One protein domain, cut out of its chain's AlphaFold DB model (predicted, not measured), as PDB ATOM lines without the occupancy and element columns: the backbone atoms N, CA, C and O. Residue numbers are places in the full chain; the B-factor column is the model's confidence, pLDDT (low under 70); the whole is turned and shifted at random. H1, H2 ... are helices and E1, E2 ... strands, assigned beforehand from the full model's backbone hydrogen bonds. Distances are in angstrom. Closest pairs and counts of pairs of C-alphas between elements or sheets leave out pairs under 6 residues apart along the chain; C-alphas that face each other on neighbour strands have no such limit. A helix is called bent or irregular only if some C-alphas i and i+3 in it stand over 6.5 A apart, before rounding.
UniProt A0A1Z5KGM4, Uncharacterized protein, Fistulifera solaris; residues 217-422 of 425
ATOM      1  N   PRO A 217      -8.661  -9.455  -4.360       97.56
ATOM      2  CA  PRO A 217     -10.018  -8.916  -4.458       97.56
ATOM      3  C   PRO A 217     -10.576  -8.414  -3.119       97.56
ATOM      4  O   PRO A 217     -11.297  -7.414  -3.083       97.56
ATOM      5  N   ILE A 218     -10.260  -9.091  -2.011       97.50
ATOM      6  CA  ILE A 218     -10.726  -8.680  -0.682       97.50
ATOM      7  C   ILE A 218      -9.912  -7.494  -0.181       97.50
ATOM      8  O   ILE A 218     -10.497  -6.558   0.354       97.50
ATOM      9  N   GLN A 219      -8.594  -7.500  -0.397       97.56
ATOM     10  CA  GLN A 219      -7.711  -6.392  -0.038       97.56
ATOM     11  C   GLN A 219      -8.156  -5.085  -0.713       97.56
ATOM     12  O   GLN A 219      -8.384  -4.088  -0.029       97.56
ATOM     13  N   GLN A 220      -8.401  -5.105  -2.028       97.31
ATOM     14  CA  GLN A 220      -8.886  -3.936  -2.776       97.31
ATOM     15  C   GLN A 220     -10.233  -3.425  -2.249       97.31
ATOM     16  O   GLN A 220     -10.443  -2.217  -2.100       97.31
ATOM     17  N   LYS A 221     -11.162  -4.339  -1.938       97.12
ATOM     18  CA  LYS A 221     -12.476  -3.974  -1.393       97.12
ATOM     19  C   LYS A 221     -12.374  -3.433   0.036       97.12
ATOM     20  O   LYS A 221     -13.096  -2.502   0.384       97.12
ATOM     21  N   LEU A 222     -11.460  -3.963   0.844       97.44
ATOM     22  CA  LEU A 222     -11.184  -3.468   2.189       97.44
ATOM     23  C   LEU A 222     -10.633  -2.037   2.144       97.44
ATOM     24  O   LEU A 222     -11.148  -1.165   2.841       97.44
ATOM     25  N   GLU A 223      -9.645  -1.770   1.289       96.94
ATOM     26  CA  GLU A 223      -9.083  -0.428   1.080       96.94
ATOM     27  C   GLU A 223     -10.134   0.574   0.599       96.94
ATOM     28  O   GLU A 223     -10.171   1.717   1.065       96.94
ATOM     29  N   TYR A 224     -11.018   0.146  -0.308       97.31
ATOM     30  CA  TYR A 224     -12.157   0.952  -0.734       97.31
ATOM     31  C   TYR A 224     -13.046   1.337   0.457       97.31
ATOM     32  O   TYR A 224     -13.310   2.525   0.628       97.31
ATOM     33  N   ILE A 225     -13.429   0.380   1.311       97.56
ATOM     34  CA  ILE A 225     -14.280   0.630   2.487       97.56
ATOM     35  C   ILE A 225     -13.582   1.547   3.498       97.56
ATOM     36  O   ILE A 225     -14.207   2.469   4.020       97.56
ATOM     37  N   PHE A 226     -12.284   1.353   3.757       97.88
ATOM     38  CA  PHE A 226     -11.516   2.253   4.626       97.88
ATOM     39  C   PHE A 226     -11.584   3.700   4.136       97.88
ATOM     40  O   PHE A 226     -11.831   4.611   4.928       97.88
ATOM     41  N   ARG A 227     -11.411   3.914   2.828       97.81
ATOM     42  CA  ARG A 227     -11.484   5.244   2.215       97.81
ATOM     43  C   ARG A 227     -12.905   5.807   2.226       97.81
ATOM     44  O   ARG A 227     -13.078   6.954   2.622       97.81
ATOM     45  N   GLU A 228     -13.891   5.018   1.810       97.62
ATOM     46  CA  GLU A 228     -15.310   5.396   1.754       97.62
ATOM     47  C   GLU A 228     -15.819   5.838   3.129       97.62
ATOM     48  O   GLU A 228     -16.374   6.923   3.278       97.62
ATOM     49  N   LEU A 229     -15.557   5.032   4.158       97.56
ATOM     50  CA  LEU A 229     -15.988   5.312   5.525       97.56
ATOM     51  C   LEU A 229     -15.041   6.275   6.255       97.56
ATOM     52  O   LEU A 229     -15.300   6.647   7.402       97.56
ATOM     53  N   GLY A 230     -13.930   6.679   5.631       97.88
ATOM     54  CA  GLY A 230     -12.864   7.482   6.231       97.88
ATOM     55  C   GLY A 230     -12.354   6.893   7.549       97.88
ATOM     56  O   GLY A 230     -12.219   7.622   8.536       97.88
ATOM     57  N   LEU A 231     -12.182   5.575   7.594       97.75
ATOM     58  CA  LEU A 231     -11.606   4.855   8.721       97.75
ATOM     59  C   LEU A 231     -10.081   4.862   8.602       97.75
ATOM     60  O   LEU A 231      -9.521   4.904   7.507       97.75
ATOM     61  N   ARG A 232      -9.400   4.784   9.743       97.12
ATOM     62  CA  ARG A 232      -7.952   4.577   9.819       97.12
ATOM     63  C   ARG A 232      -7.667   3.501  10.859       97.12
ATOM     64  O   ARG A 232      -8.295   3.546  11.921       97.12
ATOM     65  N   PRO A 233      -6.775   2.532  10.589       96.75
ATOM     66  CA  PRO A 233      -6.431   1.504  11.564       96.75
ATOM     67  C   PRO A 233      -6.145   2.099  12.947       96.75
ATOM     68  O   PRO A 233      -5.444   3.097  13.074       96.75
ATOM     69  N   LYS A 234      -6.727   1.495  13.986       96.50
ATOM     70  CA  LYS A 234      -6.587   1.875  15.403       96.50
ATOM     71  C   LYS A 234      -7.107   3.275  15.783       96.50
ATOM     72  O   LYS A 234      -6.947   3.679  16.937       96.50
ATOM     73  N   GLU A 235      -7.813   3.969  14.889       97.50
ATOM     74  CA  GLU A 235      -8.459   5.266  15.172       97.50
ATOM     75  C   GLU A 235      -9.990   5.196  15.335       97.50
ATOM     76  O   GLU A 235     -10.625   6.212  15.618       97.50
ATOM     77  N   TYR A 236     -10.592   4.015  15.175       98.56
ATOM     78  CA  TYR A 236     -12.030   3.779  15.350       98.56
ATOM     79  C   TYR A 236     -12.291   2.599  16.284       98.56
ATOM     80  O   TYR A 236     -11.429   1.739  16.490       98.56
ATOM     81  N   SER A 237     -13.506   2.539  16.817       98.62
ATOM     82  CA  SER A 237     -14.010   1.385  17.562       98.62
ATOM     83  C   SER A 237     -14.968   0.571  16.700       98.62
ATOM     84  O   SER A 237     -15.518   1.081  15.728       98.62
ATOM     85  N   ALA A 238     -15.177  -0.695  17.036       98.69
ATOM     86  CA  ALA A 238     -16.092  -1.564  16.315       98.69
ATOM     87  C   ALA A 238     -17.092  -2.240  17.262       98.69
ATOM     88  O   ALA A 238     -16.788  -2.527  18.424       98.69
ATOM     89  N   VAL A 239     -18.300  -2.480  16.759       98.62
ATOM     90  CA  VAL A 239     -19.404  -3.127  17.473       98.62
ATOM     91  C   VAL A 239     -19.929  -4.262  16.612       98.62
ATOM     92  O   VAL A 239     -20.380  -4.035  15.491       98.62
ATOM     93  N   HIS A 240     -19.892  -5.472  17.158       98.31
ATOM     94  CA  HIS A 240     -20.441  -6.660  16.525       98.31
ATOM     95  C   HIS A 240     -21.710  -7.120  17.227       98.31
ATOM     96  O   HIS A 240     -21.653  -7.455  18.408       98.31
ATOM     97  N   CYS A 241     -22.810  -7.263  16.493       97.19
ATOM     98  CA  CYS A 241     -24.026  -7.891  17.007       97.19
ATOM     99  C   CYS A 241     -24.264  -9.258  16.361       97.19
ATOM    100  O   CYS A 241     -24.278  -9.374  15.141       97.19
ATOM    101  N   ARG A 242     -24.497 -10.299  17.168       94.31
ATOM    102  CA  ARG A 242     -24.848 -11.635  16.664       94.31
ATOM    103  C   ARG A 242     -26.267 -12.015  17.069       94.31
ATOM    104  O   ARG A 242     -26.468 -12.655  18.097       94.31
ATOM    105  N   VAL A 243     -27.246 -11.601  16.272       93.62
ATOM    106  CA  VAL A 243     -28.679 -11.712  16.595       93.62
ATOM    107  C   VAL A 243     -29.347 -12.938  15.973       93.62
ATOM    108  O   VAL A 243     -30.454 -13.292  16.365       93.62
ATOM    109  N   ARG A 244     -28.688 -13.627  15.031       91.88
ATOM    110  CA  ARG A 244     -29.210 -14.868  14.425       91.88
ATOM    111  C   ARG A 244     -28.741 -16.131  15.148       91.88
ATOM    112  O   ARG A 244     -29.141 -17.234  14.780       91.88
ATOM    113  N   HIS A 245     -27.864 -16.005  16.145       89.19
ATOM    114  CA  HIS A 245     -27.312 -17.162  16.843       89.19
ATOM    115  C   HIS A 245     -28.373 -17.839  17.725       89.19
ATOM    116  O   HIS A 245     -29.027 -17.145  18.499       89.19
ATOM    117  N   PRO A 246     -28.500 -19.181  17.713       85.19
ATOM    118  CA  PRO A 246     -29.487 -19.875  18.542       85.19
ATOM    119  C   PRO A 246     -29.351 -19.556  20.031       85.19
ATOM    120  O   PRO A 246     -30.351 -19.421  20.717       85.19
ATOM    121  N   LYS A 247     -28.114 -19.369  20.512       88.38
ATOM    122  CA  LYS A 247     -27.829 -19.008  21.909       88.38
ATOM    123  C   LYS A 247     -28.059 -17.534  22.253       88.38
ATOM    124  O   LYS A 247     -27.689 -17.133  23.350       88.38
ATOM    125  N   ALA A 248     -28.564 -16.725  21.317       85.50
ATOM    126  CA  ALA A 248     -28.823 -15.300  21.526       85.50
ATOM    127  C   ALA A 248     -30.144 -14.989  22.211       85.50
ATOM    128  O   ALA A 248     -30.324 -13.876  22.694       85.50
ATOM    129  N   MET A 249     -31.026 -15.973  22.307       83.88
ATOM    130  CA  MET A 249     -32.316 -15.861  22.971       83.88
ATOM    131  C   MET A 249     -32.451 -16.993  23.982       83.88
ATOM    132  O   MET A 249     -31.778 -18.000  23.800       83.88
ATOM    133  N   PRO A 250     -33.304 -16.870  25.014       80.62
ATOM    134  CA  PRO A 250     -33.587 -17.966  25.941       80.62
ATOM    135  C   PRO A 250     -33.995 -19.254  25.208       80.62
ATOM    136  O   PRO A 250     -34.644 -19.187  24.167       80.62
ATOM    137  N   GLN A 251     -33.691 -20.433  25.769       79.12
ATOM    138  CA  GLN A 251     -34.001 -21.731  25.130       79.12
ATOM    139  C   GLN A 251     -35.490 -21.911  24.786       79.12
ATOM    140  O   GLN A 251     -35.831 -22.667  23.880       79.12
ATOM    141  N   SER A 252     -36.377 -21.210  25.496       78.56
ATOM    142  CA  SER A 252     -37.823 -21.215  25.266       78.56
ATOM    143  C   SER A 252     -38.271 -20.408  24.040       78.56
ATOM    144  O   SER A 252     -39.426 -20.525  23.633       78.56
ATOM    145  N   MET A 253     -37.393 -19.604  23.436       77.81
ATOM    146  CA  MET A 253     -37.711 -18.726  22.313       77.81
ATOM    147  C   MET A 253     -37.020 -19.218  21.035       77.81
ATOM    148  O   MET A 253     -35.865 -18.899  20.762       77.81
ATOM    149  N   MET A 254     -37.744 -19.986  20.216       73.31
ATOM    150  CA  MET A 254     -37.304 -20.300  18.855       73.31
ATOM    151  C   MET A 254     -37.744 -19.198  17.897       73.31
ATOM    152  O   MET A 254     -38.932 -19.054  17.612       73.31
ATOM    153  N   VAL A 255     -36.784 -18.455  17.349       72.56
ATOM    154  CA  VAL A 255     -37.057 -17.559  16.222       72.56
ATOM    155  C   VAL A 255     -36.865 -18.329  14.925       72.56
ATOM    156  O   VAL A 255     -35.751 -18.721  14.559       72.56
ATOM    157  N   LYS A 256     -37.986 -18.556  14.236       80.50
ATOM    158  CA  LYS A 256     -37.986 -18.980  12.836       80.50
ATOM    159  C   LYS A 256     -37.233 -17.935  12.014       80.50
ATOM    160  O   LYS A 256     -37.300 -16.746  12.319       80.50
ATOM    161  N   GLY A 257     -36.489 -18.365  11.003       82.00
ATOM    162  CA  GLY A 257     -35.859 -17.409  10.104       82.00
ATOM    163  C   GLY A 257     -36.852 -16.815   9.103       82.00
ATOM    164  O   GLY A 257     -38.039 -17.127   9.149       82.00
ATOM    165  N   LYS A 258     -36.379 -15.973   8.170       82.62
ATOM    166  CA  LYS A 258     -37.239 -15.352   7.133       82.62
ATOM    167  C   LYS A 258     -38.012 -16.375   6.295       82.62
ATOM    168  O   LYS A 258     -39.064 -16.067   5.754       82.62
ATOM    169  N   ASN A 259     -37.463 -17.578   6.167       78.00
ATOM    170  CA  ASN A 259     -38.188 -18.738   5.674       78.00
ATOM    171  C   ASN A 259     -38.539 -19.618   6.878       78.00
ATOM    172  O   ASN A 259     -37.621 -20.076   7.560       78.00
ATOM    173  N   GLU A 260     -39.834 -19.856   7.100       78.25
ATOM    174  CA  GLU A 260     -40.352 -20.619   8.240       78.25
ATOM    175  C   GLU A 260     -39.818 -22.053   8.339       78.25
ATOM    176  O   GLU A 260     -39.743 -22.594   9.444       78.25
ATOM    177  N   ASP A 261     -39.400 -22.643   7.217       75.50
ATOM    178  CA  ASP A 261     -38.836 -23.995   7.163       75.50
ATOM    179  C   ASP A 261     -37.402 -24.056   7.714       75.50
ATOM    180  O   ASP A 261     -36.852 -25.139   7.943       75.50
ATOM    181  N   TYR A 262     -36.761 -22.898   7.913       73.12
ATOM    182  CA  TYR A 262     -35.361 -22.810   8.305       73.12
ATOM    183  C   TYR A 262     -35.138 -21.881   9.509       73.12
ATOM    184  O   TYR A 262     -35.773 -20.836   9.638       73.12
ATOM    185  N   PRO A 263     -34.181 -22.214  10.393       75.12
ATOM    186  CA  PRO A 263     -33.783 -21.328  11.485       75.12
ATOM    187  C   PRO A 263     -33.159 -20.015  10.977       75.12
ATOM    188  O   PRO A 263     -32.614 -19.950   9.869       75.12
ATOM    189  N   ALA A 264     -33.205 -18.972  11.813       71.62
ATOM    190  CA  ALA A 264     -32.714 -17.631  11.482       71.62
ATOM    191  C   ALA A 264     -31.222 -17.578  11.116       71.62
ATOM    192  O   ALA A 264     -30.812 -16.742  10.311       71.62
ATOM    193  N   ASP A 265     -30.408 -18.506  11.625       71.81
ATOM    194  CA  ASP A 265     -28.996 -18.643  11.250       71.81
ATOM    195  C   ASP A 265     -28.791 -19.115   9.796       71.81
ATOM    196  O   ASP A 265     -27.679 -19.023   9.275       71.81
ATOM    197  N   LYS A 266     -29.843 -19.612   9.131       72.88
ATOM    198  CA  LYS A 266     -29.820 -20.059   7.728       72.88
ATOM    199  C   LYS A 266     -30.564 -19.126   6.778       72.88
ATOM    200  O   LYS A 266     -30.061 -18.873   5.683       72.88
ATOM    201  N   SER A 267     -31.758 -18.670   7.158       78.75
ATOM    202  CA  SER A 267     -32.627 -17.851   6.295       78.75
ATOM    203  C   SER A 267     -32.671 -16.372   6.691       78.75
ATOM    204  O   SER A 267     -33.308 -15.573   6.012       78.75
ATOM    205  N   GLY A 268     -31.949 -15.981   7.741       82.50
ATOM    206  CA  GLY A 268     -31.926 -14.620   8.266       82.50
ATOM    207  C   GLY A 268     -32.993 -14.376   9.331       82.50
ATOM    208  O   GLY A 268     -33.915 -15.168   9.496       82.50
ATOM    209  N   LEU A 269     -32.864 -13.268  10.059       86.44
ATOM    210  CA  LEU A 269     -33.831 -12.853  11.077       86.44
ATOM    211  C   LEU A 269     -35.045 -12.172  10.412       86.44
ATOM    212  O   LEU A 269     -34.823 -11.289   9.576       86.44
ATOM    213  N   PRO A 270     -36.297 -12.527  10.757       88.88
ATOM    214  CA  PRO A 270     -37.465 -11.734  10.382       88.88
ATOM    215  C   PRO A 270     -37.326 -10.306  10.918       88.88
ATOM    216  O   PRO A 270     -37.035 -10.108  12.097       88.88
ATOM    217  N   TRP A 271     -37.505  -9.305  10.056       92.50
ATOM    218  CA  TRP A 271     -37.320  -7.895  10.417       92.50
ATOM    219  C   TRP A 271     -38.638  -7.230  10.841       92.50
ATOM    220  O   TRP A 271     -39.008  -6.165  10.354       92.50
ATOM    221  N   GLU A 272     -39.368  -7.885  11.742       92.19
ATOM    222  CA  GLU A 272     -40.679  -7.442  12.225       92.19
ATOM    223  C   GLU A 272     -40.945  -7.893  13.671       92.19
ATOM    224  O   GLU A 272     -40.288  -8.804  14.191       92.19
ATOM    225  N   GLY A 273     -41.905  -7.232  14.329       91.50
ATOM    226  CA  GLY A 273     -42.373  -7.551  15.681       91.50
ATOM    227  C   GLY A 273     -41.249  -7.764  16.704       91.50
ATOM    228  O   GLY A 273     -40.236  -7.063  16.706       91.50
ATOM    229  N   LYS A 274     -41.405  -8.795  17.544       90.25
ATOM    230  CA  LYS A 274     -40.463  -9.122  18.632       90.25
ATOM    231  C   LYS A 274     -39.044  -9.446  18.158       90.25
ATOM    232  O   LYS A 274     -38.098  -9.246  18.910       90.25
ATOM    233  N   ALA A 275     -38.879  -9.966  16.939       90.38
ATOM    234  CA  ALA A 275     -37.556 -10.283  16.402       90.38
ATOM    235  C   ALA A 275     -36.778  -9.001  16.062       90.38
ATOM    236  O   ALA A 275     -35.597  -8.894  16.398       90.38
ATOM    237  N   LYS A 276     -37.455  -8.010  15.461       93.00
ATOM    238  CA  LYS A 276     -36.896  -6.670  15.235       93.00
ATOM    239  C   LYS A 276     -36.572  -5.980  16.561       93.00
ATOM    240  O   LYS A 276     -35.453  -5.504  16.724       93.00
ATOM    241  N   GLU A 277     -37.511  -5.975  17.507       93.19
ATOM    242  CA  GLU A 277     -37.322  -5.372  18.838       93.19
ATOM    243  C   GLU A 277     -36.094  -5.952  19.553       93.19
ATOM    244  O   GLU A 277     -35.206  -5.199  19.944       93.19
ATOM    245  N   PHE A 278     -35.983  -7.284  19.621       92.81
ATOM    246  CA  PHE A 278     -34.827  -7.974  20.201       92.81
ATOM    247  C   PHE A 278     -33.504  -7.575  19.530       92.81
ATOM    248  O   PHE A 278     -32.492  -7.355  20.203       92.81
ATOM    249  N   ALA A 279     -33.489  -7.488  18.196       94.69
ATOM    250  CA  ALA A 279     -32.282  -7.134  17.462       94.69
ATOM    251  C   ALA A 279     -31.846  -5.688  17.736       94.69
ATOM    252  O   ALA A 279     -30.649  -5.437  17.903       94.69
ATOM    253  N   ILE A 280     -32.802  -4.759  17.812       96.25
ATOM    254  CA  ILE A 280     -32.539  -3.352  18.133       96.25
ATOM    255  C   ILE A 280     -32.069  -3.221  19.580       96.25
ATOM    256  O   ILE A 280     -31.034  -2.607  19.809       96.25
ATOM    257  N   GLU A 281     -32.744  -3.851  20.541       95.44
ATOM    258  CA  GLU A 281     -32.338  -3.846  21.953       95.44
ATOM    259  C   GLU A 281     -30.902  -4.370  22.124       95.44
ATOM    260  O   GLU A 281     -30.066  -3.750  22.791       95.44
ATOM    261  N   THR A 282     -30.582  -5.473  21.441       95.75
ATOM    262  CA  THR A 282     -29.234  -6.054  21.421       95.75
ATOM    263  C   THR A 282     -28.202  -5.059  20.883       95.75
ATOM    264  O   THR A 282     -27.139  -4.888  21.485       95.75
ATOM    265  N   ALA A 283     -28.510  -4.373  19.778       97.50
ATOM    266  CA  ALA A 283     -27.629  -3.359  19.206       97.50
ATOM    267  C   ALA A 283     -27.458  -2.149  20.129       97.50
ATOM    268  O   ALA A 283     -26.326  -1.738  20.380       97.50
ATOM    269  N   THR A 284     -28.545  -1.623  20.692       97.25
ATOM    270  CA  THR A 284     -28.529  -0.505  21.644       97.25
ATOM    271  C   THR A 284     -27.618  -0.815  22.826       97.25
ATOM    272  O   THR A 284     -26.739  -0.018  23.164       97.25
ATOM    273  N   LYS A 285     -27.746  -2.010  23.409       96.69
ATOM    274  CA  LYS A 285     -26.887  -2.477  24.501       96.69
ATOM    275  C   LYS A 285     -25.411  -2.574  24.088       96.69
ATOM    276  O   LYS A 285     -24.533  -2.104  24.816       96.69
ATOM    277  N   ALA A 286     -25.124  -3.125  22.909       97.50
ATOM    278  CA  ALA A 286     -23.763  -3.238  22.384       97.50
ATOM    279  C   ALA A 286     -23.107  -1.869  22.118       97.50
ATOM    280  O   ALA A 286     -21.913  -1.682  22.386       97.50
ATOM    281  N   ILE A 287     -23.894  -0.904  21.634       97.75
ATOM    282  CA  ILE A 287     -23.469   0.473  21.357       97.75
ATOM    283  C   ILE A 287     -23.251   1.248  22.666       97.75
ATOM    284  O   ILE A 287     -22.227   1.915  22.816       97.75
ATOM    285  N   LYS A 288     -24.139   1.116  23.661       97.19
ATOM    286  CA  LYS A 288     -23.928   1.681  25.011       97.19
ATOM    287  C   LYS A 288     -22.609   1.212  25.617       97.19
ATOM    288  O   LYS A 288     -21.835   2.022  26.123       97.19
ATOM    289  N   CYS A 289     -22.336  -0.084  25.493       97.19
ATOM    290  CA  CYS A 289     -21.117  -0.708  25.988       97.19
ATOM    291  C   CYS A 289     -19.851  -0.076  25.375       97.19
ATOM    292  O   CYS A 289     -18.936   0.295  26.111       97.19
ATOM    293  N   ILE A 290     -19.807   0.153  24.051       97.81
ATOM    294  CA  ILE A 290     -18.647   0.811  23.419       97.81
ATOM    295  C   ILE A 290     -18.580   2.316  23.714       97.81
ATOM    296  O   ILE A 290     -17.484   2.864  23.829       97.81
ATOM    297  N   LYS A 291     -19.730   2.990  23.867       97.19
ATOM    298  CA  LYS A 291     -19.820   4.441  24.101       97.19
ATOM    299  C   LYS A 291     -19.030   4.870  25.335       97.19
ATOM    300  O   LYS A 291     -18.312   5.865  25.283       97.19
ATOM    301  N   ALA A 292     -19.085   4.074  26.403       95.12
ATOM    302  CA  ALA A 292     -18.333   4.307  27.638       95.12
ATOM    303  C   ALA A 292     -16.798   4.228  27.468       95.12
ATOM    304  O   ALA A 292     -16.054   4.556  28.390       95.12
ATOM    305  N   ARG A 293     -16.304   3.771  26.308       96.81
ATOM    306  CA  ARG A 293     -14.882   3.525  26.020       96.81
ATOM    307  C   ARG A 293     -14.354   4.298  24.809       96.81
ATOM    308  O   ARG A 293     -13.218   4.053  24.381       96.81
ATOM    309  N   LEU A 294     -15.140   5.219  24.250       96.75
ATOM    310  CA  LEU A 294     -14.673   6.120  23.195       96.75
ATOM    311  C   LEU A 294     -13.613   7.082  23.742       96.75
ATOM    312  O   LEU A 294     -13.718   7.566  24.866       96.75
ATOM    313  N   ARG A 295     -12.582   7.363  22.943       96.62
ATOM    314  CA  ARG A 295     -11.527   8.329  23.290       96.62
ATOM    315  C   ARG A 295     -11.952   9.769  23.024       96.62
ATOM    316  O   ARG A 295     -11.467  10.677  23.686       96.62
ATOM    317  N   LYS A 296     -12.813   9.973  22.027       96.50
ATOM    318  CA  LYS A 296     -13.320  11.282  21.596       96.50
ATOM    319  C   LYS A 296     -14.736  11.138  21.053       96.50
ATOM    320  O   LYS A 296     -15.116  10.062  20.594       96.50
ATOM    321  N   LYS A 297     -15.503  12.226  21.084       95.06
ATOM    322  CA  LYS A 297     -16.902  12.247  20.633       95.06
ATOM    323  C   LYS A 297     -17.029  11.957  19.133       95.06
ATOM    324  O   LYS A 297     -17.991  11.334  18.704       95.06
ATOM    325  N   GLU A 298     -16.035  12.362  18.351       96.62
ATOM    326  CA  GLU A 298     -15.980  12.212  16.894       96.62
ATOM    327  C   GLU A 298     -15.402  10.855  16.453       96.62
ATOM    328  O   GLU A 298     -15.206  10.627  15.258       96.62
ATOM    329  N   GLU A 299     -15.065   9.963  17.395       97.81
ATOM    330  CA  GLU A 299     -14.562   8.627  17.077       97.81
ATOM    331  C   GLU A 299     -15.633   7.853  16.308       97.81
ATOM    332  O   GLU A 299     -16.762   7.689  16.773       97.81
ATOM    333  N   LYS A 300     -15.263   7.369  15.119       98.50
ATOM    334  CA  LYS A 300     -16.142   6.522  14.321       98.50
ATOM    335  C   LYS A 300     -16.344   5.184  15.015       98.50
ATOM    336  O   LYS A 300     -15.409   4.619  15.591       98.50
ATOM    337  N   VAL A 301     -17.559   4.666  14.911       98.62
ATOM    338  CA  VAL A 301     -17.912   3.335  15.393       98.62
ATOM    339  C   VAL A 301     -18.378   2.497  14.217       98.62
ATOM    340  O   VAL A 301     -19.453   2.730  13.673       98.62
ATOM    341  N   TYR A 302     -17.555   1.527  13.824       98.75
ATOM    342  CA  TYR A 302     -17.901   0.565  12.788       98.75
ATOM    343  C   TYR A 302     -18.899  -0.459  13.337       98.75
ATOM    344  O   TYR A 302     -18.549  -1.263  14.203       98.75
ATOM    345  N   PHE A 303     -20.136  -0.430  12.851       98.56
ATOM    346  CA  PHE A 303     -21.188  -1.353  13.262       98.56
ATOM    347  C   PHE A 303     -21.354  -2.477  12.239       98.56
ATOM    348  O   PHE A 303     -21.536  -2.228  11.049       98.56
ATOM    349  N   PHE A 304     -21.324  -3.725  12.706       98.12
ATOM    350  CA  PHE A 304     -21.538  -4.897  11.864       98.12
ATOM    351  C   PHE A 304     -22.304  -5.985  12.617       98.12
ATOM    352  O   PHE A 304     -22.316  -6.051  13.847       98.12
ATOM    353  N   SER A 305     -22.998  -6.836  11.868       96.75
ATOM    354  CA  SER A 305     -23.869  -7.858  12.431       96.75
ATOM    355  C   SER A 305     -24.011  -9.040  11.485       96.75
ATOM    356  O   SER A 305     -23.851  -8.905  10.271       96.75
ATOM    357  N   ASP A 306     -24.383 -10.191  12.042       94.25
ATOM    358  CA  ASP A 306     -24.864 -11.313  11.240       94.25
ATOM    359  C   ASP A 306     -26.219 -11.022  10.570       94.25
ATOM    360  O   ASP A 306     -26.639 -11.798   9.718       94.25
ATOM    361  N   SER A 307     -26.880  -9.896  10.884       94.12
ATOM    362  CA  SER A 307     -28.087  -9.409  10.212       94.12
ATOM    363  C   SER A 307     -27.891  -8.094   9.456       94.12
ATOM    364  O   SER A 307     -27.830  -7.027  10.061       94.12
ATOM    365  N   ASN A 308     -27.905  -8.156   8.121       93.50
ATOM    366  CA  ASN A 308     -27.850  -6.975   7.251       93.50
ATOM    367  C   ASN A 308     -28.969  -5.961   7.518       93.50
ATOM    368  O   ASN A 308     -28.717  -4.762   7.465       93.50
ATOM    369  N   ASP A 309     -30.182  -6.422   7.836       94.69
ATOM    370  CA  ASP A 309     -31.295  -5.525   8.164       94.69
ATOM    371  C   ASP A 309     -30.994  -4.707   9.424       94.69
ATOM    372  O   ASP A 309     -31.248  -3.506   9.446       94.69
ATOM    373  N   LEU A 310     -30.359  -5.327  10.428       95.81
ATOM    374  CA  LEU A 310     -29.923  -4.628  11.637       95.81
ATOM    375  C   LEU A 310     -28.817  -3.619  11.329       95.81
ATOM    376  O   LEU A 310     -28.867  -2.504  11.833       95.81
ATOM    377  N   VAL A 311     -27.838  -3.984  10.492       96.44
ATOM    378  CA  VAL A 311     -26.775  -3.053  10.072       96.44
ATOM    379  C   VAL A 311     -27.369  -1.841   9.360       96.44
ATOM    380  O   VAL A 311     -27.080  -0.713   9.750       96.44
ATOM    381  N   ARG A 312     -28.230  -2.069   8.360       95.81
ATOM    382  CA  ARG A 312     -28.891  -1.005   7.597       95.81
ATOM    383  C   ARG A 312     -29.707  -0.097   8.510       95.81
ATOM    384  O   ARG A 312     -29.581   1.121   8.434       95.81
ATOM    385  N   TYR A 313     -30.492  -0.694   9.400       96.12
ATOM    386  CA  TYR A 313     -31.363   0.054  10.291       96.12
ATOM    387  C   TYR A 313     -30.583   0.930  11.277       96.12
ATOM    388  O   TYR A 313     -30.860   2.121  11.391       96.12
ATOM    389  N   ILE A 314     -29.567   0.364  11.940       96.81
ATOM    390  CA  ILE A 314     -28.757   1.076  12.937       96.81
ATOM    391  C   ILE A 314     -27.875   2.157  12.304       96.81
ATOM    392  O   ILE A 314     -27.753   3.245  12.859       96.81
ATOM    393  N   ALA A 315     -27.237   1.865  11.168       96.56
ATOM    394  CA  ALA A 315     -26.269   2.775  10.558       96.56
ATOM    395  C   ALA A 315     -26.904   3.827   9.633       96.56
ATOM    396  O   ALA A 315     -26.269   4.847   9.364       96.56
ATOM    397  N   HIS A 316     -28.117   3.588   9.122       94.19
ATOM    398  CA  HIS A 316     -28.733   4.449   8.111       94.19
ATOM    399  C   HIS A 316     -30.181   4.823   8.437       94.19
ATOM    400  O   HIS A 316     -30.472   6.011   8.549       94.19
ATOM    401  N   ASP A 317     -31.081   3.846   8.598       94.62
ATOM    402  CA  ASP A 317     -32.521   4.143   8.644       94.62
ATOM    403  C   ASP A 317     -32.920   4.965   9.880       94.62
ATOM    404  O   ASP A 317     -33.737   5.876   9.763       94.62
ATOM    405  N   LEU A 318     -32.347   4.680  11.057       93.38
ATOM    406  CA  LEU A 318     -32.718   5.343  12.319       93.38
ATOM    407  C   LEU A 318     -32.555   6.869  12.298       93.38
ATOM    408  O   LEU A 318     -33.226   7.565  13.049       93.38
ATOM    409  N   LEU A 319     -31.650   7.393  11.472       90.94
ATOM    410  CA  LEU A 319     -31.369   8.828  11.409       90.94
ATOM    411  C   LEU A 319     -32.186   9.564  10.341       90.94
ATOM    412  O   LEU A 319     -32.138  10.794  10.302       90.94
ATOM    413  N   GLN A 320     -32.912   8.848   9.480       90.81
ATOM    414  CA  GLN A 320     -33.732   9.460   8.434       90.81
ATOM    415  C   GLN A 320     -35.043  10.002   9.025       90.81
ATOM    416  O   GLN A 320     -35.748   9.294   9.739       90.81
ATOM    417  N   GLU A 321     -35.363  11.265   8.713       64.50
ATOM    418  CA  GLU A 321     -36.441  12.060   9.337       64.50
ATOM    419  C   GLU A 321     -37.856  11.473   9.182       64.50
ATOM    420  O   GLU A 321     -38.755  11.832   9.935       64.50
ATOM    421  N   GLU A 322     -38.067  10.554   8.240       70.12
ATOM    422  CA  GLU A 322     -39.378   9.942   7.987       70.12
ATOM    423  C   GLU A 322     -39.701   8.767   8.924       70.12
ATOM    424  O   GLU A 322     -40.847   8.313   8.985       70.12
ATOM    425  N   ASN A 323     -38.725   8.288   9.700       66.69
ATOM    426  CA  ASN A 323     -38.951   7.238  10.684       66.69
ATOM    427  C   ASN A 323     -39.417   7.849  12.007       66.69
ATOM    428  O   ASN A 323     -38.635   8.055  12.928       66.69
ATOM    429  N   ASN A 324     -40.722   8.104  12.121       69.31
ATOM    430  CA  ASN A 324     -41.342   8.331  13.425       69.31
ATOM    431  C   ASN A 324     -41.182   7.052  14.258       69.31
ATOM    432  O   ASN A 324     -41.969   6.124  14.081       69.31
ATOM    433  N   ALA A 325     -40.166   6.984  15.125       70.06
ATOM    434  CA  ALA A 325     -39.949   5.858  16.031       70.06
ATOM    435  C   ALA A 325     -41.252   5.547  16.785       70.06
ATOM    436  O   ALA A 325     -41.748   6.362  17.567       70.06
ATOM    437  N   VAL A 326     -41.843   4.384  16.507       75.69
ATOM    438  CA  VAL A 326     -43.189   4.040  17.001       75.69
ATOM    439  C   VAL A 326     -43.100   3.362  18.371       75.69
ATOM    440  O   VAL A 326     -44.061   3.362  19.140       75.69
ATOM    441  N   ILE A 327     -41.938   2.787  18.691       82.00
ATOM    442  CA  ILE A 327     -41.720   1.928  19.859       82.00
ATOM    443  C   ILE A 327     -40.582   2.491  20.723       82.00
ATOM    444  O   ILE A 327     -39.581   2.987  20.211       82.00
ATOM    445  N   ASN A 328     -40.696   2.366  22.051       87.00
ATOM    446  CA  ASN A 328     -39.710   2.880  23.014       87.00
ATOM    447  C   ASN A 328     -38.266   2.419  22.737       87.00
ATOM    448  O   ASN A 328     -37.337   3.209  22.875       87.00
ATOM    449  N   VAL A 329     -38.080   1.160  22.321       86.75
ATOM    450  CA  VAL A 329     -36.757   0.590  22.004       86.75
ATOM    451  C   VAL A 329     -36.115   1.292  20.801       86.75
ATOM    452  O   VAL A 329     -34.905   1.507  20.787       86.75
ATOM    453  N   GLU A 330     -36.916   1.693  19.809       89.62
ATOM    454  CA  GLU A 330     -36.429   2.443  18.644       89.62
ATOM    455  C   GLU A 330     -35.983   3.844  19.053       89.62
ATOM    456  O   GLU A 330     -34.913   4.278  18.639       89.62
ATOM    457  N   LYS A 331     -36.744   4.511  19.930       93.00
ATOM    458  CA  LYS A 331     -36.393   5.840  20.443       93.00
ATOM    459  C   LYS A 331     -35.063   5.828  21.195       93.00
ATOM    460  O   LYS A 331     -34.220   6.690  20.986       93.00
ATOM    461  N   GLU A 332     -34.848   4.835  22.050       94.94
ATOM    462  CA  GLU A 332     -33.588   4.711  22.780       94.94
ATOM    463  C   GLU A 332     -32.399   4.427  21.845       94.94
ATOM    464  O   GLU A 332     -31.318   4.999  22.015       94.94
ATOM    465  N   ALA A 333     -32.601   3.561  20.845       95.62
ATOM    466  CA  ALA A 333     -31.609   3.296  19.807       95.62
ATOM    467  C   ALA A 333     -31.283   4.569  19.010       95.62
ATOM    468  O   ALA A 333     -30.117   4.880  18.773       95.62
ATOM    469  N   GLU A 334     -32.302   5.334  18.631       95.62
ATOM    470  CA  GLU A 334     -32.158   6.606  17.933       95.62
ATOM    471  C   GLU A 334     -31.367   7.618  18.773       95.62
ATOM    472  O   GLU A 334     -30.375   8.173  18.292       95.62
ATOM    473  N   ASP A 335     -31.739   7.805  20.044       94.94
ATOM    474  CA  ASP A 335     -31.072   8.722  20.971       94.94
ATOM    475  C   ASP A 335     -29.575   8.401  21.087       94.94
ATOM    476  O   ASP A 335     -28.729   9.302  21.045       94.94
ATOM    477  N   ILE A 336     -29.207   7.118  21.193       95.62
ATOM    478  CA  ILE A 336     -27.792   6.749  21.264       95.62
ATOM    479  C   ILE A 336     -27.074   6.926  19.926       95.62
ATOM    480  O   ILE A 336     -25.976   7.495  19.915       95.62
ATOM    481  N   VAL A 337     -27.682   6.509  18.813       96.06
ATOM    482  CA  VAL A 337     -27.100   6.620  17.467       96.06
ATOM    483  C   VAL A 337     -26.854   8.090  17.117       96.06
ATOM    484  O   VAL A 337     -25.769   8.419  16.647       96.06
ATOM    485  N   ARG A 338     -27.772   9.008  17.456       96.06
ATOM    486  CA  ARG A 338     -27.607  10.465  17.249       96.06
ATOM    487  C   ARG A 338     -26.407  11.059  17.986       96.06
ATOM    488  O   ARG A 338     -25.883  12.096  17.586       96.06
ATOM    489  N   THR A 339     -25.962  10.426  19.070       96.75
ATOM    490  CA  THR A 339     -24.823  10.907  19.870       96.75
ATOM    491  C   THR A 339     -23.472  10.340  19.438       96.75
ATOM    492  O   THR A 339     -22.456  10.704  20.034       96.75
ATOM    493  N   MET A 340     -23.438   9.450  18.446       97.06
ATOM    494  CA  MET A 340     -22.243   8.719  18.028       97.06
ATOM    495  C   MET A 340     -22.070   8.775  16.510       97.06
ATOM    496  O   MET A 340     -23.032   8.867  15.759       97.06
ATOM    497  N   HIS A 341     -20.831   8.674  16.030       97.06
ATOM    498  CA  HIS A 341     -20.559   8.604  14.595       97.06
ATOM    499  C   HIS A 341     -20.555   7.142  14.131       97.06
ATOM    500  O   HIS A 341     -19.498   6.545  13.912       97.06
ATOM    501  N   ILE A 342     -21.743   6.545  14.038       98.06
ATOM    502  CA  ILE A 342     -21.891   5.158  13.593       98.06
ATOM    503  C   ILE A 342     -21.748   5.085  12.075       98.06
ATOM    504  O   ILE A 342     -22.378   5.840  11.342       98.06
ATOM    505  N   VAL A 343     -20.904   4.167  11.612       98.06
ATOM    506  CA  VAL A 343     -20.695   3.877  10.194       98.06
ATOM    507  C   VAL A 343     -20.769   2.375   9.964       98.06
ATOM    508  O   VAL A 343     -20.419   1.580  10.835       98.06
ATOM    509  N   ALA A 344     -21.188   1.978   8.774       97.81
ATOM    510  CA  ALA A 344     -21.154   0.597   8.323       97.81
ATOM    511  C   ALA A 344     -20.890   0.581   6.821       97.81
ATOM    512  O   ALA A 344     -21.133   1.570   6.129       97.81
ATOM    513  N   ARG A 345     -20.396  -0.542   6.305       96.31
ATOM    514  CA  ARG A 345     -20.356  -0.751   4.854       96.31
ATOM    515  C   ARG A 345     -21.772  -0.918   4.301       96.31
ATOM    516  O   ARG A 345     -22.707  -1.195   5.051       96.31
ATOM    517  N   ASN A 346     -21.900  -0.861   2.977       94.00
ATOM    518  CA  ASN A 346     -23.170  -1.091   2.297       94.00
ATOM    519  C   ASN A 346     -23.809  -2.436   2.707       94.00
ATOM    520  O   ASN A 346     -23.310  -3.516   2.382       94.00
ATOM    521  N   ALA A 347     -24.937  -2.349   3.415       89.50
ATOM    522  CA  ALA A 347     -25.682  -3.490   3.935       89.50
ATOM    523  C   ALA A 347     -26.655  -4.115   2.913       89.50
ATOM    524  O   ALA A 347     -27.313  -5.107   3.230       89.50
ATOM    525  N   LEU A 348     -26.751  -3.576   1.691       87.00
ATOM    526  CA  LEU A 348     -27.529  -4.190   0.605       87.00
ATOM    527  C   LEU A 348     -26.857  -5.455   0.057       87.00
ATOM    528  O   LEU A 348     -27.532  -6.346  -0.453       87.00
ATOM    529  N   GLU A 349     -25.535  -5.563   0.189       83.75
ATOM    530  CA  GLU A 349     -24.804  -6.776  -0.159       83.75
ATOM    531  C   GLU A 349     -24.955  -7.818   0.959       83.75
ATOM    532  O   GLU A 349     -24.393  -7.665   2.048       83.75
ATOM    533  N   GLU A 350     -25.726  -8.881   0.708       80.25
ATOM    534  CA  GLU A 350     -25.956  -9.941   1.696       80.25
ATOM    535  C   GLU A 350     -24.648 -10.623   2.116       80.25
ATOM    536  O   GLU A 350     -23.884 -11.113   1.284       80.25
ATOM    537  N   ASN A 351     -24.440 -10.734   3.429       84.25
ATOM    538  CA  ASN A 351     -23.345 -11.517   3.986       84.25
ATOM    539  C   ASN A 351     -23.676 -12.992   3.960       84.25
ATOM    540  O   ASN A 351     -24.398 -13.484   4.832       84.25
ATOM    541  N   ALA A 352     -23.109 -13.714   2.999       89.00
ATOM    542  CA  ALA A 352     -23.265 -15.149   3.006       89.00
ATOM    543  C   ALA A 352     -22.502 -15.773   4.194       89.00
ATOM    544  O   ALA A 352     -21.291 -15.599   4.343       89.00
ATOM    545  N   HIS A 353     -23.206 -16.537   5.028       87.88
ATOM    546  CA  HIS A 353     -22.628 -17.297   6.134       87.88
ATOM    547  C   HIS A 353     -21.844 -18.497   5.591       87.88
ATOM    548  O   HIS A 353     -22.421 -19.422   5.011       87.88
ATOM    549  N   ILE A 354     -20.533 -18.525   5.830       89.50
ATOM    550  CA  ILE A 354     -19.624 -19.553   5.294       89.50
ATOM    551  C   ILE A 354     -19.910 -20.987   5.783       89.50
ATOM    552  O   ILE A 354     -19.439 -21.961   5.197       89.50
ATOM    553  N   ASP A 355     -20.645 -21.147   6.880       84.94
ATOM    554  CA  ASP A 355     -20.932 -22.431   7.519       84.94
ATOM    555  C   ASP A 355     -22.323 -22.980   7.171       84.94
ATOM    556  O   ASP A 355     -22.526 -24.202   7.157       84.94
ATOM    557  N   ARG A 356     -23.273 -22.091   6.858       79.75
ATOM    558  CA  ARG A 356     -24.684 -22.433   6.633       79.75
ATOM    559  C   ARG A 356     -25.153 -22.267   5.192       79.75
ATOM    560  O   ARG A 356     -25.941 -23.096   4.735       79.75
ATOM    561  N   GLN A 357     -24.682 -21.248   4.479       79.31
ATOM    562  CA  GLN A 357     -25.172 -20.905   3.144       79.31
ATOM    563  C   GLN A 357     -24.202 -21.437   2.084       79.31
ATOM    564  O   GLN A 357     -23.003 -21.174   2.133       79.31
ATOM    565  N   LYS A 358     -24.709 -22.234   1.138       82.00
ATOM    566  CA  LYS A 358     -23.914 -22.953   0.124       82.00
ATOM    567  C   LYS A 358     -24.352 -22.572  -1.283       82.00
ATOM    568  O   LYS A 358     -25.487 -22.145  -1.467       82.00
ATOM    569  N   GLY A 359     -23.477 -22.823  -2.258       83.19
ATOM    570  CA  GLY A 359     -23.799 -22.705  -3.684       83.19
ATOM    571  C   GLY A 359     -23.943 -21.267  -4.176       83.19
ATOM    572  O   GLY A 359     -24.455 -21.062  -5.267       83.19
ATOM    573  N   ARG A 360     -23.522 -20.288  -3.369       88.12
ATOM    574  CA  ARG A 360     -23.420 -18.894  -3.791       88.12
ATOM    575  C   ARG A 360     -22.057 -18.646  -4.418       88.12
ATOM    576  O   ARG A 360     -21.097 -19.354  -4.104       88.12
ATOM    577  N   ASP A 361     -21.976 -17.615  -5.244       91.44
ATOM    578  CA  ASP A 361     -20.707 -17.183  -5.814       91.44
ATOM    579  C   ASP A 361     -19.742 -16.715  -4.722       91.44
ATOM    580  O   ASP A 361     -20.141 -16.177  -3.687       91.44
ATOM    581  N   ILE A 362     -18.449 -16.904  -4.976       92.00
ATOM    582  CA  ILE A 362     -17.360 -16.582  -4.046       92.00
ATOM    583  C   ILE A 362     -17.471 -15.152  -3.469       92.00
ATOM    584  O   ILE A 362     -17.365 -15.017  -2.244       92.00
ATOM    585  N   PRO A 363     -17.763 -14.095  -4.263       94.44
ATOM    586  CA  PRO A 363     -17.883 -12.734  -3.738       94.44
ATOM    587  C   PRO A 363     -18.981 -12.542  -2.685       94.44
ATOM    588  O   PRO A 363     -18.851 -11.661  -1.837       94.44
ATOM    589  N   ALA A 364     -20.027 -13.379  -2.671       92.94
ATOM    590  CA  ALA A 364     -21.095 -13.293  -1.671       92.94
ATOM    591  C   ALA A 364     -20.587 -13.539  -0.236       92.94
ATOM    592  O   ALA A 364     -21.222 -13.134   0.735       92.94
ATOM    593  N   TYR A 365     -19.430 -14.191  -0.086       94.00
ATOM    594  CA  TYR A 365     -18.810 -14.468   1.210       94.00
ATOM    595  C   TYR A 365     -17.781 -13.406   1.631       94.00
ATOM    596  O   TYR A 365     -17.326 -13.433   2.777       94.00
ATOM    597  N   TYR A 366     -17.425 -12.453   0.756       95.75
ATOM    598  CA  TYR A 366     -16.413 -11.428   1.056       95.75
ATOM    599  C   TYR A 366     -16.806 -10.549   2.239       95.75
ATOM    600  O   TYR A 366     -15.941 -10.221   3.047       95.75
ATOM    601  N   GLY A 367     -18.097 -10.231   2.391       95.31
ATOM    602  CA  GLY A 367     -18.601  -9.418   3.503       95.31
ATOM    603  C   GLY A 367     -18.165  -9.936   4.875       95.31
ATOM    604  O   GLY A 367     -17.803  -9.139   5.736       95.31
ATOM    605  N   THR A 368     -18.082 -11.264   5.040       95.56
ATOM    606  CA  THR A 368     -17.545 -11.879   6.260       95.56
ATOM    607  C   THR A 368     -16.083 -11.453   6.453       95.56
ATOM    608  O   THR A 368     -15.758 -10.739   7.391       95.56
ATOM    609  N   PHE A 369     -15.179 -11.778   5.531       97.12
ATOM    610  CA  PHE A 369     -13.758 -11.431   5.686       97.12
ATOM    611  C   PHE A 369     -13.506  -9.919   5.822       97.12
ATOM    612  O   PHE A 369     -12.658  -9.519   6.615       97.12
ATOM    613  N   LEU A 370     -14.274  -9.078   5.127       97.50
ATOM    614  CA  LEU A 370     -14.192  -7.620   5.259       97.50
ATOM    615  C   LEU A 370     -14.527  -7.161   6.682       97.50
ATOM    616  O   LEU A 370     -13.746  -6.424   7.279       97.50
ATOM    617  N   ASP A 371     -15.629  -7.647   7.260       97.94
ATOM    618  CA  ASP A 371     -16.004  -7.330   8.643       97.94
ATOM    619  C   ASP A 371     -14.963  -7.825   9.649       97.94
ATOM    620  O   ASP A 371     -14.658  -7.122  10.610       97.94
ATOM    621  N   LEU A 372     -14.390  -9.015   9.423       98.12
ATOM    622  CA  LEU A 372     -13.320  -9.542  10.271       98.12
ATOM    623  C   LEU A 372     -12.122  -8.585  10.275       98.12
ATOM    624  O   LEU A 372     -11.646  -8.211  11.343       98.12
ATOM    625  N   PHE A 373     -11.651  -8.155   9.104       98.25
ATOM    626  CA  PHE A 373     -10.471  -7.293   9.002       98.25
ATOM    627  C   PHE A 373     -10.732  -5.850   9.444       98.25
ATOM    628  O   PHE A 373      -9.844  -5.231  10.035       98.25
ATOM    629  N   LEU A 374     -11.947  -5.327   9.261       98.31
ATOM    630  CA  LEU A 374     -12.364  -4.061   9.869       98.31
ATOM    631  C   LEU A 374     -12.419  -4.180  11.399       98.31
ATOM    632  O   LEU A 374     -11.993  -3.269  12.103       98.31
ATOM    633  N   ALA A 375     -12.854  -5.306  11.957       98.44
ATOM    634  CA  ALA A 375     -12.806  -5.517  13.401       98.44
ATOM    635  C   ALA A 375     -11.364  -5.670  13.924       98.44
ATOM    636  O   ALA A 375     -11.022  -5.059  14.936       98.44
ATOM    637  N   ILE A 376     -10.492  -6.398  13.214       98.12
ATOM    638  CA  ILE A 376      -9.067  -6.567  13.567       98.12
ATOM    639  C   ILE A 376      -8.342  -5.216  13.646       98.12
ATOM    640  O   ILE A 376      -7.520  -4.968  14.535       98.12
ATOM    641  N   ASN A 377      -8.657  -4.319  12.714       98.00
ATOM    642  CA  ASN A 377      -8.058  -2.992  12.639       98.00
ATOM    643  C   ASN A 377      -8.692  -1.975  13.593       98.00
ATOM    644  O   ASN A 377      -8.162  -0.873  13.734       98.00
ATOM    645  N   SER A 378      -9.771  -2.328  14.292       98.19
ATOM    646  CA  SER A 378     -10.338  -1.457  15.317       98.19
ATOM    647  C   SER A 378      -9.392  -1.314  16.516       98.19
ATOM    648  O   SER A 378      -8.516  -2.145  16.793       98.19
ATOM    649  N   ARG A 379      -9.558  -0.207  17.234       97.75
ATOM    650  CA  ARG A 379      -8.889   0.066  18.503       97.75
ATOM    651  C   ARG A 379      -9.562  -0.660  19.656       97.75
ATOM    652  O   ARG A 379      -8.880  -1.178  20.531       97.75
ATOM    653  N   CYS A 380     -10.887  -0.632  19.686       98.38
ATOM    654  CA  CYS A 380     -11.702  -1.266  20.707       98.38
ATOM    655  C   CYS A 380     -12.828  -2.036  20.038       98.38
ATOM    656  O   CYS A 380     -13.395  -1.553  19.057       98.38
ATOM    657  N   LEU A 381     -13.152  -3.206  20.579       98.44
ATOM    658  CA  LEU A 381     -14.171  -4.082  20.025       98.44
ATOM    659  C   LEU A 381     -15.189  -4.455  21.101       98.44
ATOM    660  O   LEU A 381     -14.836  -5.054  22.118       98.44
ATOM    661  N   SER A 382     -16.451  -4.112  20.851       98.19
ATOM    662  CA  SER A 382     -17.605  -4.589  21.613       98.19
ATOM    663  C   SER A 382     -18.226  -5.782  20.896       98.19
ATOM    664  O   SER A 382     -18.496  -5.726  19.693       98.19
ATOM    665  N   TYR A 383     -18.436  -6.871  21.626       97.62
ATOM    666  CA  TYR A 383     -19.040  -8.091  21.113       97.62
ATOM    667  C   TYR A 383     -19.892  -8.780  22.173       97.62
ATOM    668  O   TYR A 383     -19.801  -8.506  23.366       97.62
ATOM    669  N   GLY A 384     -20.739  -9.690  21.708       95.06
ATOM    670  CA  GLY A 384     -21.537 -10.550  22.563       95.06
ATOM    671  C   GLY A 384     -21.330 -12.003  22.173       95.06
ATOM    672  O   GLY A 384     -20.255 -12.583  22.335       95.06
ATOM    673  N   ILE A 385     -22.374 -12.576  21.596       93.19
ATOM    674  CA  ILE A 385     -22.520 -14.019  21.440       93.19
ATOM    675  C   ILE A 385     -21.721 -14.586  20.268       93.19
ATOM    676  O   ILE A 385     -21.558 -13.973  19.209       93.19
ATOM    677  N   GLY A 386     -21.259 -15.827  20.447       92.25
ATOM    678  CA  GLY A 386     -20.395 -16.516  19.503       92.25
ATOM    679  C   GLY A 386     -18.950 -16.029  19.553       92.25
ATOM    680  O   GLY A 386     -18.572 -15.259  20.428       92.25
ATOM    681  N   TYR A 387     -18.133 -16.514  18.619       94.19
ATOM    682  CA  TYR A 387     -16.678 -16.312  18.646       94.19
ATOM    683  C   TYR A 387     -16.136 -15.516  17.459       94.19
ATOM    684  O   TYR A 387     -14.933 -15.354  17.319       94.19
ATOM    685  N   TYR A 388     -17.009 -15.000  16.595       96.12
ATOM    686  CA  TYR A 388     -16.592 -14.295  15.386       96.12
ATOM    687  C   TYR A 388     -15.808 -13.006  15.683       96.12
ATOM    688  O   TYR A 388     -14.679 -12.839  15.237       96.12
ATOM    689  N   ALA A 389     -16.382 -12.113  16.486       97.12
ATOM    690  CA  ALA A 389     -15.702 -10.886  16.888       97.12
ATOM    691  C   ALA A 389     -14.593 -11.144  17.919       97.12
ATOM    692  O   ALA A 389     -13.577 -10.462  17.901       97.12
ATOM    693  N   ILE A 390     -14.722 -12.178  18.754       95.69
ATOM    694  CA  ILE A 390     -13.624 -12.618  19.629       95.69
ATOM    695  C   ILE A 390     -12.406 -13.029  18.806       95.69
ATOM    696  O   ILE A 390     -11.291 -12.646  19.136       95.69
ATOM    697  N   PHE A 391     -12.607 -13.750  17.706       97.31
ATOM    698  CA  PHE A 391     -11.532 -14.104  16.790       97.31
ATOM    699  C   PHE A 391     -10.833 -12.857  16.239       97.31
ATOM    700  O   PHE A 391      -9.607 -12.786  16.268       97.31
ATOM    701  N   ALA A 392     -11.597 -11.830  15.852       97.88
ATOM    702  CA  ALA A 392     -11.039 -10.535  15.466       97.88
ATOM    703  C   ALA A 392     -10.219  -9.891  16.599       97.88
ATOM    704  O   ALA A 392      -9.111  -9.414  16.362       97.88
ATOM    705  N   ALA A 393     -10.732  -9.913  17.836       97.06
ATOM    706  CA  ALA A 393     -10.029  -9.393  19.007       97.06
ATOM    707  C   ALA A 393      -8.703 -10.129  19.256       97.06
ATOM    708  O   ALA A 393      -7.682  -9.462  19.432       97.06
ATOM    709  N   LYS A 394      -8.699 -11.469  19.203       96.06
ATOM    710  CA  LYS A 394      -7.496 -12.306  19.357       96.06
ATOM    711  C   LYS A 394      -6.446 -11.968  18.300       96.06
ATOM    712  O   LYS A 394      -5.307 -11.688  18.649       96.06
ATOM    713  N   ILE A 395      -6.840 -11.897  17.023       96.94
ATOM    714  CA  ILE A 395      -5.920 -11.528  15.932       96.94
ATOM    715  C   ILE A 395      -5.387 -10.103  16.116       96.94
ATOM    716  O   ILE A 395      -4.215  -9.839  15.877       96.94
ATOM    717  N   SER A 396      -6.234  -9.167  16.547       96.38
ATOM    718  CA  SER A 396      -5.843  -7.761  16.682       96.38
ATOM    719  C   SER A 396      -4.867  -7.470  17.823       96.38
ATOM    720  O   SER A 396      -4.318  -6.366  17.861       96.38
ATOM    721  N   GLY A 397      -4.756  -8.376  18.804       94.81
ATOM    722  CA  GLY A 397      -4.063  -8.127  20.068       94.81
ATOM    723  C   GLY A 397      -4.649  -6.970  20.893       94.81
ATOM    724  O   GLY A 397      -3.984  -6.468  21.803       94.81
ATOM    725  N   THR A 398      -5.865  -6.493  20.577       95.56
ATOM    726  CA  THR A 398      -6.444  -5.345  21.279       95.56
ATOM    727  C   THR A 398      -6.699  -5.658  22.748       95.56
ATOM    728  O   THR A 398      -7.232  -6.706  23.112       95.56
ATOM    729  N   GLN A 399      -6.355  -4.697  23.599       95.69
ATOM    730  CA  GLN A 399      -6.637  -4.752  25.031       95.69
ATOM    731  C   GLN A 399      -8.056  -4.265  25.354       95.69
ATOM    732  O   GLN A 399      -8.606  -4.596  26.401       95.69
ATOM    733  N   CYS A 400      -8.684  -3.502  24.453       97.69
ATOM    734  CA  CYS A 400     -10.033  -2.981  24.649       97.69
ATOM    735  C   CYS A 400     -11.055  -3.962  24.061       97.69
ATOM    736  O   CYS A 400     -11.461  -3.849  22.903       97.69
ATOM    737  N   LYS A 401     -11.420  -4.953  24.877       97.31
ATOM    738  CA  LYS A 401     -12.359  -6.036  24.565       97.31
ATOM    739  C   LYS A 401     -13.560  -5.922  25.488       97.31
ATOM    740  O   LYS A 401     -13.393  -6.048  26.701       97.31
ATOM    741  N   LEU A 402     -14.742  -5.661  24.942       97.56
ATOM    742  CA  LEU A 402     -15.947  -5.436  25.736       97.56
ATOM    743  C   LEU A 402     -16.975  -6.526  25.455       97.56
ATOM    744  O   LEU A 402     -17.346  -6.742  24.301       97.56
ATOM    745  N   LEU A 403     -17.438  -7.190  26.511       96.62
ATOM    746  CA  LEU A 403     -18.479  -8.205  26.439       96.62
ATOM    747  C   LEU A 403     -19.802  -7.575  26.871       96.62
ATOM    748  O   LEU A 403     -20.018  -7.338  28.060       96.62
ATOM    749  N   TYR A 404     -20.680  -7.283  25.909       96.38
ATOM    750  CA  TYR A 404     -21.997  -6.733  26.230       96.38
ATOM    751  C   TYR A 404     -23.001  -7.841  26.575       96.38
ATOM    752  O   TYR A 404     -23.909  -7.609  27.366       96.38
ATOM    753  N   GLN A 405     -22.867  -9.045  26.012       93.56
ATOM    754  CA  GLN A 405     -23.819 -10.138  26.231       93.56
ATOM    755  C   GLN A 405     -23.138 -11.508  26.223       93.56
ATOM    756  O   GLN A 405     -22.404 -11.843  25.294       93.56
ATOM    757  N   GLU A 406     -23.467 -12.299  27.236       91.56
ATOM    758  CA  GLU A 406     -23.120 -13.711  27.382       91.56
ATOM    759  C   GLU A 406     -24.104 -14.611  26.599       91.56
ATOM    760  O   GLU A 406     -25.260 -14.257  26.350       91.56
ATOM    761  N   GLU A 407     -23.620 -15.757  26.129       86.44
ATOM    762  CA  GLU A 407     -24.428 -16.838  25.578       86.44
ATOM    763  C   GLU A 407     -25.371 -17.387  26.653       86.44
ATOM    764  O   GLU A 407     -24.959 -17.746  27.746       86.44
ATOM    765  N   TYR A 408     -26.649 -17.564  26.321       82.62
ATOM    766  CA  TYR A 408     -27.616 -18.063  27.305       82.62
ATOM    767  C   TYR A 408     -27.330 -19.501  27.799       82.62
ATOM    768  O   TYR A 408     -27.914 -19.926  28.795       82.62
ATOM    769  N   TRP A 409     -26.493 -20.285  27.100       72.81
ATOM    770  CA  TRP A 409     -26.079 -21.630  27.528       72.81
ATOM    771  C   TRP A 409     -24.744 -22.091  26.925       72.81
ATOM    772  O   TRP A 409     -24.457 -21.873  25.748       72.81
ATOM    773  N   GLY A 410     -23.986 -22.883  27.690       60.72
ATOM    774  CA  GLY A 410     -22.892 -23.721  27.185       60.72
ATOM    775  C   GLY A 410     -21.503 -23.074  27.128       60.72
ATOM    776  O   GLY A 410     -20.977 -22.935  26.025       60.72
ATOM    777  N   GLY A 411     -20.927 -22.817  28.313       58.88
ATOM    778  CA  GLY A 411     -19.491 -22.619  28.589       58.88
ATOM    779  C   GLY A 411     -18.923 -21.250  28.200       58.88
ATOM    780  O   GLY A 411     -18.783 -20.959  27.015       58.88
ATOM    781  N   GLU A 412     -18.569 -20.421  29.192       62.41
ATOM    782  CA  GLU A 412     -18.302 -18.980  28.990       62.41
ATOM    783  C   GLU A 412     -17.067 -18.416  29.709       62.41
ATOM    784  O   GLU A 412     -16.677 -17.270  29.458       62.41
ATOM    785  N   ASP A 413     -16.430 -19.205  30.576       67.00
ATOM    786  CA  ASP A 413     -15.484 -18.680  31.568       67.00
ATOM    787  C   ASP A 413     -14.288 -17.966  30.921       67.00
ATOM    788  O   ASP A 413     -13.912 -16.867  31.336       67.00
ATOM    789  N   ASN A 414     -13.761 -18.508  29.818       80.50
ATOM    790  CA  ASN A 414     -12.619 -17.911  29.122       80.50
ATOM    791  C   ASN A 414     -12.953 -16.576  28.446       80.50
ATOM    792  O   ASN A 414     -12.121 -15.665  28.457       80.50
ATOM    793  N   LYS A 415     -14.156 -16.412  27.871       87.38
ATOM    794  CA  LYS A 415     -14.545 -15.132  27.252       87.38
ATOM    795  C   LYS A 415     -14.600 -14.042  28.305       87.38
ATOM    796  O   LYS A 415     -14.048 -12.959  28.104       87.38
ATOM    797  N   ARG A 416     -15.267 -14.344  29.418       91.62
ATOM    798  CA  ARG A 416     -15.477 -13.414  30.521       91.62
ATOM    799  C   ARG A 416     -14.155 -13.022  31.170       91.62
ATOM    800  O   ARG A 416     -13.913 -11.837  31.359       91.62
ATOM    801  N   ALA A 417     -13.273 -13.989  31.420       92.50
ATOM    802  CA  ALA A 417     -11.952 -13.738  31.994       92.50
ATOM    803  C   ALA A 417     -11.075 -12.820  31.121       92.50
ATOM    804  O   ALA A 417     -10.243 -12.080  31.640       92.50
ATOM    805  N   ASN A 418     -11.279 -12.836  29.800       92.88
ATOM    806  CA  ASN A 418     -10.469 -12.087  28.835       92.88
ATOM    807  C   ASN A 418     -11.124 -10.799  28.309       92.88
ATOM    808  O   ASN A 418     -10.573 -10.174  27.394       92.88
ATOM    809  N   SER A 419     -12.276 -10.402  28.860       95.19
ATOM    810  CA  SER A 419     -13.066  -9.258  28.392       95.19
ATOM    811  C   SER A 419     -13.562  -8.405  29.555       95.19
ATOM    812  O   SER A 419     -13.867  -8.908  30.630       95.19
ATOM    813  N   HIS A 420     -13.728  -7.105  29.329       96.38
ATOM    814  CA  HIS A 420     -14.456  -6.262  30.266       96.38
ATOM    815  C   HIS A 420     -15.963  -6.431  30.046       96.38
ATOM    816  O   HIS A 420     -16.481  -6.068  28.990       96.38
ATOM    817  N   VAL A 421     -16.661  -6.988  31.035       95.75
ATOM    818  CA  VAL A 421     -18.123  -7.118  30.999       95.75
ATOM    819  C   VAL A 421     -18.751  -5.749  31.212       95.75
ATOM    820  O   VAL A 421     -18.457  -5.075  32.198       95.75
ATOM    821  N   CYS A 422     -19.616  -5.340  30.293       95.44
ATOM    822  CA  CYS A 422     -20.351  -4.090  30.428       95.44
ATOM    823  C   CYS A 422     -21.503  -4.261  31.423       95.44
ATOM    824  O   CYS A 422     -22.379  -5.101  31.213       95.44
TER     825      CYS A 422
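This is residues 217 to 422 of the 425 residues of an uncharacterized protein of Fistulifera solaris (UniProt A0A1Z5KGM4). A twisted sheet of five parallel strands makes the core, with H3 and H4 covering one face and H6 and H7 the other: three layers. H5 packs on H3, H1 packs on H6, and H8 only grazes the sheet. The printed part has 206 residues, with eight named helices and five named strands in the order H1 E1 H2 H3 E2 H4 H5 E3 H6 E4 H7 E5 H8; the sheet runs E3 E2 E1 E4 E5. The class is mixed, helices and strands; the whole is compact, with a radius of gyration of the C-alphas of 16.1 A and spans of 42 by 39 by 39 A.

H1, residues 217 to 228, touches H6, residues 362 to 376, with its residues 218 to 222 alone; the closest C-alphas, of Leu 222 and Leu 370, are 6.0 A apart. E1, residues 237 to 241, is the parallel neighbour of E2, residues 300 to 305 (N 239 and O 302, 2.8 A), and of E4, residues 380 to 383 (N 240 and O 382, 2.9 A). H2, residues 264 to 267, touches no helix. H3, residues 273 to 291, lies over E1 at a height over the sheet of 9.0 A; the closest C-alphas, of Cys 241 and Ala 283, are 6.2 A apart. E1, H2 H3, E2 form a strand-helix-strand unit, parallel neighbour strands with helices between, and its crossover is right-handed. H4, residues 308 to 315, is on the same face, only just over E2, with 3 of its C-alphas falling there. H5, residues 328 to 338, is not on the sheet and touches H3; the closest C-alphas, of Thr 284 and Ala 333, are 5.2 A apart. E3, residues 341 to 343, is an edge strand beside E2 (N 301 and O 341, 2.9 A). H6 is on the opposite face from H3, slantwise to the strands, and is only just irregular: C-alphas 364 and 367 are 6.9 A apart. H7, residues 388 to 396, is on the same face as H6 and lies over E4. E5, residues 400 to 403, is the other edge strand (N 383 and O 402, 2.9 A). H8, residues 413 to 417, only grazes the sheet. O i to N i+4 pairs are within hydrogen-bond range throughout H1, H3, H4, H5, H7 and H8, and 7 of 11 in H6; H2 is too short for one.

H1 begins at C-alpha 217 (-10.018, -8.916, -4.458). H3 measures 26.9 A, H6 21.9 A, E2 16.4 A. H8 ends at C-alpha 417 (-11.952, -13.738, 31.994).

The two C-alphas farthest apart, of Asp 261 and Lys 296, are 45.9 A apart. The printed part has no cut. The links E1 to H2, H4 to H5 and E3 to H6 are long. Residues 321, 323 to 324 and 410 to 413 are under 70 in pLDDT.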